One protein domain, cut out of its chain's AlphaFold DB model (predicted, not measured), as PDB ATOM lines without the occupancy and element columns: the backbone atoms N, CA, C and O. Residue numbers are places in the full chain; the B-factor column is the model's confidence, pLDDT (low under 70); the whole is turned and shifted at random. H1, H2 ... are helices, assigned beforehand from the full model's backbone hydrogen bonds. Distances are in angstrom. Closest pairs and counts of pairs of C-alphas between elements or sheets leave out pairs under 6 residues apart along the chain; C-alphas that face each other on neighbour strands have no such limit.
ATOM      1  N   GLU A  79     -28.093   5.317  43.295       61.56
ATOM      2  CA  GLU A  79     -29.155   4.384  42.902       61.56
ATOM      3  C   GLU A  79     -29.037   3.974  41.424       61.56
ATOM      4  O   GLU A  79     -29.222   2.802  41.088       61.56
ATOM      5  N   LYS A  80     -28.661   4.912  40.545       60.84
ATOM      6  CA  LYS A  80     -28.404   4.634  39.129       60.84
ATOM      7  C   LYS A  80     -27.191   3.718  38.936       60.84
ATOM      8  O   LYS A  80     -27.317   2.707  38.250       60.84
ATOM      9  N   GLU A  81     -26.051   4.020  39.559       61.69
ATOM     10  CA  GLU A  81     -24.838   3.194  39.429       61.69
ATOM     11  C   GLU A  81     -25.034   1.775  39.978       61.69
ATOM     12  O   GLU A  81     -24.567   0.802  39.380       61.69
ATOM     13  N   LYS A  82     -25.758   1.635  41.097       72.12
ATOM     14  CA  LYS A  82     -26.091   0.325  41.667       72.12
ATOM     15  C   LYS A  82     -26.945  -0.502  40.700       72.12
ATOM     16  O   LYS A  82     -26.622  -1.660  40.449       72.12
ATOM     17  N   ARG A  83     -27.970   0.105  40.093       63.16
ATOM     18  CA  ARG A  83     -28.875  -0.579  39.153       63.16
ATOM     19  C   ARG A  83     -28.227  -0.884  37.803       63.16
ATOM     20  O   ARG A  83     -28.527  -1.919  37.215       63.16
ATOM     21  N   GLU A  84     -27.317  -0.039  37.315       64.38
ATOM     22  CA  GLU A  84     -26.522  -0.329  36.111       64.38
ATOM     23  C   GLU A  84     -25.612  -1.547  36.332       64.38
ATOM     24  O   GLU A  84     -25.554  -2.433  35.477       64.38
ATOM     25  N   LYS A  85     -24.986  -1.655  37.513       72.31
ATOM     26  CA  LYS A  85     -24.220  -2.849  37.904       72.31
ATOM     27  C   LYS A  85     -25.104  -4.087  38.046       72.31
ATOM     28  O   LYS A  85     -24.743  -5.136  37.527       72.31
ATOM     29  N   GLU A  86     -26.262  -3.977  38.691       73.38
ATOM     30  CA  GLU A  86     -27.218  -5.087  38.832       73.38
ATOM     31  C   GLU A  86     -27.785  -5.536  37.472       73.38
ATOM     32  O   GLU A  86     -27.952  -6.731  37.237       73.38
ATOM     33  N   THR A  87     -27.978  -4.608  36.530       69.75
ATOM     34  CA  THR A  87     -28.387  -4.920  35.150       69.75
ATOM     35  C   THR A  87     -27.283  -5.655  34.388       69.75
ATOM     36  O   THR A  87     -27.567  -6.613  33.672       69.75
ATOM     37  N   GLU A  88     -26.019  -5.248  34.532       71.81
ATOM     38  CA  GLU A  88     -24.881  -5.968  33.939       71.81
ATOM     39  C   GLU A  88     -24.677  -7.357  34.559       71.81
ATOM     40  O   GLU A  88     -24.375  -8.314  33.845       71.81
ATOM     41  N   ILE A  89     -24.910  -7.501  35.867       78.38
ATOM     42  CA  ILE A  89     -24.916  -8.805  36.538       78.38
ATOM     43  C   ILE A  89     -26.040  -9.682  35.973       78.38
ATOM     44  O   ILE A  89     -25.772 -10.818  35.591       78.38
ATOM     45  N   PHE A  90     -27.257  -9.145  35.821       80.31
ATOM     46  CA  PHE A  90     -28.389  -9.871  35.236       80.31
ATOM     47  C   PHE A  90     -28.107 -10.318  33.794       80.31
ATOM     48  O   PHE A  90     -28.350 -11.471  33.449       80.31
ATOM     49  N   LYS A  91     -27.521  -9.444  32.961       79.69
ATOM     50  CA  LYS A  91     -27.111  -9.794  31.589       79.69
ATOM     51  C   LYS A  91     -26.102 -10.938  31.551       79.69
ATOM     52  O   LYS A  91     -26.183 -11.783  30.666       79.69
ATOM     53  N   ARG A  92     -25.139 -10.944  32.478       79.38
ATOM     54  CA  ARG A  92     -24.109 -11.991  32.557       79.38
ATOM     55  C   ARG A  92     -24.651 -13.303  33.110       79.38
ATOM     56  O   ARG A  92     -24.243 -14.352  32.633       79.38
ATOM     57  N   GLN A  93     -25.542 -13.246  34.098       78.88
ATOM     58  CA  GLN A  93     -26.110 -14.436  34.733       78.88
ATOM     59  C   GLN A  93     -27.215 -15.087  33.894       78.88
ATOM     60  O   GLN A  93     -27.332 -16.308  33.902       78.88
ATOM     61  N   PHE A  94     -27.994 -14.303  33.141       82.38
ATOM     62  CA  PHE A  94     -29.139 -14.797  32.365       82.38
ATOM     63  C   PHE A  94     -29.134 -14.280  30.913       82.38
ATOM     64  O   PHE A  94     -30.081 -13.610  30.482       82.38
ATOM     65  N   PRO A  95     -28.083 -14.585  30.129       75.38
ATOM     66  CA  PRO A  95     -27.902 -14.037  28.785       75.38
ATOM     67  C   PRO A  95     -29.028 -14.432  27.819       75.38
ATOM     68  O   PRO A  95     -29.426 -13.619  26.985       75.38
ATOM     69  N   GLU A  96     -29.599 -15.632  27.959       79.81
ATOM     70  CA  GLU A  96     -30.692 -16.098  27.096       79.81
ATOM     71  C   GLU A  96     -32.022 -15.387  27.388       79.81
ATOM     72  O   GLU A  96     -32.664 -14.891  26.459       79.81
ATOM     73  N   ARG A  97     -32.385 -15.215  28.673       85.81
ATOM     74  CA  ARG A  97     -33.566 -14.421  29.080       85.81
ATOM     75  C   ARG A  97     -33.419 -12.972  28.622       85.81
ATOM     76  O   ARG A  97     -34.365 -12.377  28.109       85.81
ATOM     77  N   PHE A  98     -32.217 -12.407  28.740       80.88
ATOM     78  CA  PHE A  98     -31.943 -11.052  28.270       80.88
ATOM     79  C   PHE A  98     -32.056 -10.925  26.740       80.88
ATOM     80  O   PHE A  98     -32.633  -9.955  26.245       80.88
ATOM     81  N   ALA A  99     -31.576 -11.915  25.981       76.75
ATOM     82  CA  ALA A  99     -31.717 -11.953  24.526       76.75
ATOM     83  C   ALA A  99     -33.185 -12.077  24.082       76.75
ATOM     84  O   ALA A  99     -33.577 -11.457  23.092       76.75
ATOM     85  N   GLU A 100     -34.022 -12.823  24.808       76.50
ATOM     86  CA  GLU A 100     -35.468 -12.867  24.546       76.50
ATOM     87  C   GLU A 100     -36.169 -11.545  24.854       76.50
ATOM     88  O   GLU A 100     -36.976 -11.083  24.044       76.50
ATOM     89  N   ILE A 101     -35.809 -10.874  25.954       76.06
ATOM     90  CA  ILE A 101     -36.332  -9.538  26.276       76.06
ATOM     91  C   ILE A 101     -36.008  -8.543  25.149       76.06
ATOM     92  O   ILE A 101     -36.858  -7.735  24.772       76.06
ATOM     93  N   GLN A 102     -34.819  -8.631  24.543       72.06
ATOM     94  CA  GLN A 102     -34.422  -7.771  23.421       72.06
ATOM     95  C   GLN A 102     -35.202  -8.021  22.120       72.06
ATOM     96  O   GLN A 102     -35.280  -7.124  21.278       72.06
ATOM     97  N   LYS A 103     -35.793  -9.209  21.940       73.06
ATOM     98  CA  LYS A 103     -36.610  -9.534  20.758       73.06
ATOM     99  C   LYS A 103     -38.013  -8.913  20.823       73.06
ATOM    100  O   LYS A 103     -38.705  -8.858  19.804       73.06
ATOM    101  N   ILE A 104     -38.448  -8.420  21.986       68.50
ATOM    102  CA  ILE A 104     -39.788  -7.854  22.175       68.50
ATOM    103  C   ILE A 104     -39.827  -6.398  21.683       68.50
ATOM    104  O   ILE A 104     -39.030  -5.552  22.085       68.50
ATOM    105  N   LYS A 105     -40.771  -6.085  20.779       55.91
ATOM    106  CA  LYS A 105     -40.884  -4.754  20.154       55.91
ATOM    107  C   LYS A 105     -41.095  -3.655  21.217       55.91
ATOM    108  O   LYS A 105     -42.015  -3.785  22.029       55.91
ATOM    109  N   PRO A 106     -40.376  -2.515  21.155       49.09
ATOM    110  CA  PRO A 106     -40.479  -1.446  22.161       49.09
ATOM    111  C   PRO A 106     -41.887  -0.852  22.319       49.09
ATOM    112  O   PRO A 106     -42.242  -0.356  23.380       49.09
ATOM    113  N   SER A 107     -42.719  -0.917  21.274       45.31
ATOM    114  CA  SER A 107     -44.101  -0.414  21.288       45.31
ATOM    115  C   SER A 107     -45.060  -1.211  22.177       45.31
ATOM    116  O   SER A 107     -46.155  -0.732  22.447       45.31
ATOM    117  N   THR A 108     -44.670  -2.414  22.596       48.59
ATOM    118  CA  THR A 108     -45.449  -3.299  23.483       48.59
ATOM    119  C   THR A 108     -45.151  -3.040  24.964       48.59
ATOM    120  O   THR A 108     -45.864  -3.524  25.832       48.59
ATOM    121  N   ILE A 109     -44.134  -2.226  25.262       51.91
ATOM    122  CA  ILE A 109     -43.685  -1.899  26.619       51.91
ATOM    123  C   ILE A 109     -44.194  -0.492  26.969       51.91
ATOM    124  O   ILE A 109     -43.459   0.483  27.089       51.91
ATOM    125  N   VAL A 110     -45.515  -0.386  27.043       52.41
ATOM    126  CA  VAL A 110     -46.272   0.701  27.692       52.41
ATOM    127  C   VAL A 110     -46.919   0.079  28.953       52.41
ATOM    128  O   VAL A 110     -46.779  -1.135  29.119       52.41
ATOM    129  N   PRO A 111     -47.550   0.823  29.889       43.31
ATOM    130  CA  PRO A 111     -47.967   0.243  31.171       43.31
ATOM    131  C   PRO A 111     -48.885  -0.970  30.934       43.31
ATOM    132  O   PRO A 111     -49.945  -0.820  30.329       43.31
ATOM    133  N   GLY A 112     -48.399  -2.161  31.306       55.09
ATOM    134  CA  GLY A 112     -48.899  -3.485  30.895       55.09
ATOM    135  C   GLY A 112     -47.793  -4.463  30.449       55.09
ATOM    136  O   GLY A 112     -47.921  -5.674  30.600       55.09
ATOM    137  N   GLY A 113     -46.664  -3.956  29.932       64.75
ATOM    138  CA  GLY A 113     -45.542  -4.798  29.480       64.75
ATOM    139  C   GLY A 113     -44.734  -5.441  30.616       64.75
ATOM    140  O   GLY A 113     -44.089  -6.467  30.408       64.75
ATOM    141  N   LYS A 114     -44.789  -4.863  31.826       71.25
ATOM    142  CA  LYS A 114     -44.142  -5.408  33.032       71.25
ATOM    143  C   LYS A 114     -44.793  -6.739  33.415       71.25
ATOM    144  O   LYS A 114     -44.091  -7.733  33.577       71.25
ATOM    145  N   GLU A 115     -46.125  -6.771  33.494       70.88
ATOM    146  CA  GLU A 115     -46.874  -7.978  33.845       70.88
ATOM    147  C   GLU A 115     -46.709  -9.082  32.791       70.88
ATOM    148  O   GLU A 115     -46.644 -10.255  33.143       70.88
ATOM    149  N   GLU A 116     -46.580  -8.736  31.506       69.88
ATOM    150  CA  GLU A 116     -46.414  -9.730  30.438       69.88
ATOM    151  C   GLU A 116     -45.030 -10.405  30.456       69.88
ATOM    152  O   GLU A 116     -44.930 -11.610  30.219       69.88
ATOM    153  N   LEU A 117     -43.966  -9.665  30.791       77.06
ATOM    154  CA  LEU A 117     -42.615 -10.221  30.954       77.06
ATOM    155  C   LEU A 117     -42.508 -11.125  32.185       77.06
ATOM    156  O   LEU A 117     -41.833 -12.155  32.130       77.06
ATOM    157  N   ILE A 118     -43.214 -10.774  33.264       81.56
ATOM    158  CA  ILE A 118     -43.305 -11.610  34.465       81.56
ATOM    159  C   ILE A 118     -44.121 -12.871  34.179       81.56
ATOM    160  O   ILE A 118     -43.687 -13.977  34.489       81.56
ATOM    161  N   LYS A 119     -45.264 -12.732  33.501       79.38
ATOM    162  CA  LYS A 119     -46.147 -13.853  33.153       79.38
ATOM    163  C   LYS A 119     -45.496 -14.856  32.194       79.38
ATOM    164  O   LYS A 119     -45.801 -16.040  32.266       79.38
ATOM    165  N   LYS A 120     -44.584 -14.404  31.324       79.00
ATOM    166  CA  LYS A 120     -43.768 -15.271  30.452       79.00
ATOM    167  C   LYS A 120     -42.555 -15.887  31.160       79.00
ATOM    168  O   LYS A 120     -41.776 -16.581  30.520       79.00
ATOM    169  N   GLY A 121     -42.362 -15.619  32.454       86.06
ATOM    170  CA  GLY A 121     -41.227 -16.120  33.231       86.06
ATOM    171  C   GLY A 121     -39.884 -15.492  32.846       86.06
ATOM    172  O   GLY A 121     -38.835 -15.994  33.250       86.06
ATOM    173  N   LEU A 122     -39.875 -14.393  32.085       80.31
ATOM    174  CA  LEU A 122     -38.650 -13.763  31.573       80.31
ATOM    175  C   LEU A 122     -38.014 -12.797  32.573       80.31
ATOM    176  O   LEU A 122     -36.802 -12.604  32.544       80.31
ATOM    177  N   LEU A 123     -38.816 -12.244  33.482       81.62
ATOM    178  CA  LEU A 123     -38.361 -11.470  34.634       81.62
ATOM    179  C   LEU A 123     -39.152 -11.898  35.870       81.62
ATOM    180  O   LEU A 123     -40.334 -12.203  35.782       81.62
ATOM    181  N   THR A 124     -38.525 -11.905  37.034       85.00
ATOM    182  CA  THR A 124     -39.256 -11.901  38.308       85.00
ATOM    183  C   THR A 124     -39.815 -10.500  38.578       85.00
ATOM    184  O   THR A 124     -39.355  -9.519  37.990       85.00
ATOM    185  N   GLU A 125     -40.784 -10.364  39.489       75.31
ATOM    186  CA  GLU A 125     -41.316  -9.043  39.874       75.31
ATOM    187  C   GLU A 125     -40.213  -8.065  40.292       75.31
ATOM    188  O   GLU A 125     -40.226  -6.899  39.890       75.31
ATOM    189  N   LYS A 126     -39.218  -8.573  41.028       76.31
ATOM    190  CA  LYS A 126     -38.084  -7.798  41.533       76.31
ATOM    191  C   LYS A 126     -37.136  -7.352  40.414       76.31
ATOM    192  O   LYS A 126     -36.664  -6.220  40.421       76.31
ATOM    193  N   GLU A 127     -36.897  -8.208  39.421       81.44
ATOM    194  CA  GLU A 127     -36.091  -7.866  38.239       81.44
ATOM    195  C   GLU A 127     -36.835  -6.881  37.324       81.44
ATOM    196  O   GLU A 127     -36.240  -5.948  36.794       81.44
ATOM    197  N   ALA A 128     -38.155  -7.017  37.184       76.12
ATOM    198  CA  ALA A 128     -38.965  -6.138  36.346       76.12
ATOM    199  C   ALA A 128     -39.035  -4.691  36.874       76.12
ATOM    200  O   ALA A 128     -39.115  -3.746  36.088       76.12
ATOM    201  N   GLU A 129     -38.951  -4.488  38.192       71.12
ATOM    202  CA  GLU A 129     -38.799  -3.155  38.798       71.12
ATOM    203  C   GLU A 129     -37.438  -2.513  38.538       71.12
ATOM    204  O   GLU A 129     -37.329  -1.282  38.505       71.12
ATOM    205  N   LEU A 130     -36.409  -3.327  38.298       66.50
ATOM    206  CA  LEU A 130     -35.083  -2.848  37.929       66.50
ATOM    207  C   LEU A 130     -35.092  -2.193  36.536       66.50
ATOM    208  O   LEU A 130     -34.422  -1.183  36.327       66.50
ATOM    209  N   PHE A 131     -35.899  -2.727  35.611       64.19
ATOM    210  CA  PHE A 131     -35.965  -2.289  34.212       64.19
ATOM    211  C   PHE A 131     -36.988  -1.170  33.925       64.19
ATOM    212  O   PHE A 131     -36.920  -0.550  32.869       64.19
ATOM    213  N   ALA A 132     -37.920  -0.853  34.830       54.62
ATOM    214  CA  ALA A 132     -39.099  -0.022  34.531       54.62
ATOM    215  C   ALA A 132     -38.897   1.519  34.472       54.62
ATOM    216  O   ALA A 132     -39.887   2.251  34.401       54.62
TER     217      ALA A 132
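AT A GLANCE: This is residues 79 to 132 of the 1009 residues of an uncharacterized protein of Candidatus Diapherotrites archaeon CG08_land_8_20_14_0_20_30_16 (UniProt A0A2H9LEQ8). The longest helix, H1, forms one side of an open U; H2 turns off near its far end as the base, and the short helices H3 and H4 fold back on each other as a hairpin at the other side, with H4 between H1 and H3. The contacts between helices are few, and H1 and H2 come near their neighbours without clearly touching them. The printed part has 54 residues with four named helices, in the order H1, H2, H3, H4, and no named strand; the class is all helix. It is compact, with a radius of gyration of the C-alphas of 11.0 A, and spans 26 by 23 by 18 A.

IN THESE COORDINATES: Find C-alpha 79 at (-29.155, 4.384, 42.902); from there H1, residues 79 to 93, runs 20.7 A to C-alpha 93 at (-26.110, -14.436, 34.733). After Phe 94, H2 takes residues 95 to 103 and is 12.7 A long. Further on, H3 holds residues 113 to 119 and measures 9.8 A. H4, residues 125 to 131, covers 10.3 A and ends at C-alpha 131, at (-35.965, -2.289, 34.212).

HOW THE PARTS SIT: Begin at H1 and look to Lys 91: its C-alpha is 6.0 A from that of Phe 98, the closest pair between H1 and H2, which are close but not clearly touching. Their lines are about perpendicular at 72 degrees, only just past steep. On H1 look next to Arg 83, whose C-alpha is 6.7 A from that of Leu 130, the closest pair between H1 and H4. These two are also close but not clearly touching, and run opposite ways at a steep tilt of 68 degrees, only just short of about perpendicular. H3 and H4 touch and form a helical hairpin, opposite ways at a shallow tilt of 34 degrees, only just short of steep; their closest C-alphas are those of Lys 114 and Ala 128, 6.2 A apart. H2 and H3 are close but not clearly touching, with the C-alphas of Ile 101 and Leu 117 closest at 7.9 A. H1 and H3 are apart, and H2 and H4 are apart. In H1, H2 and H3 every O i to N i+4 pair is within hydrogen-bond range; in H4 it is 2 of 3.

THE WHOLE: The two C-alphas farthest apart are those of Glu 81 and Lys 119, 28.0 A. The printed part has no cut. The links H1 to H2 and H3 to H4 are tight, and H2 to H3, with 9 residues between them, is a short link. The mean pLDDT of the printed part is 70.5; look for values under 70 at residues 104 to 113 and 130 to 132, among others.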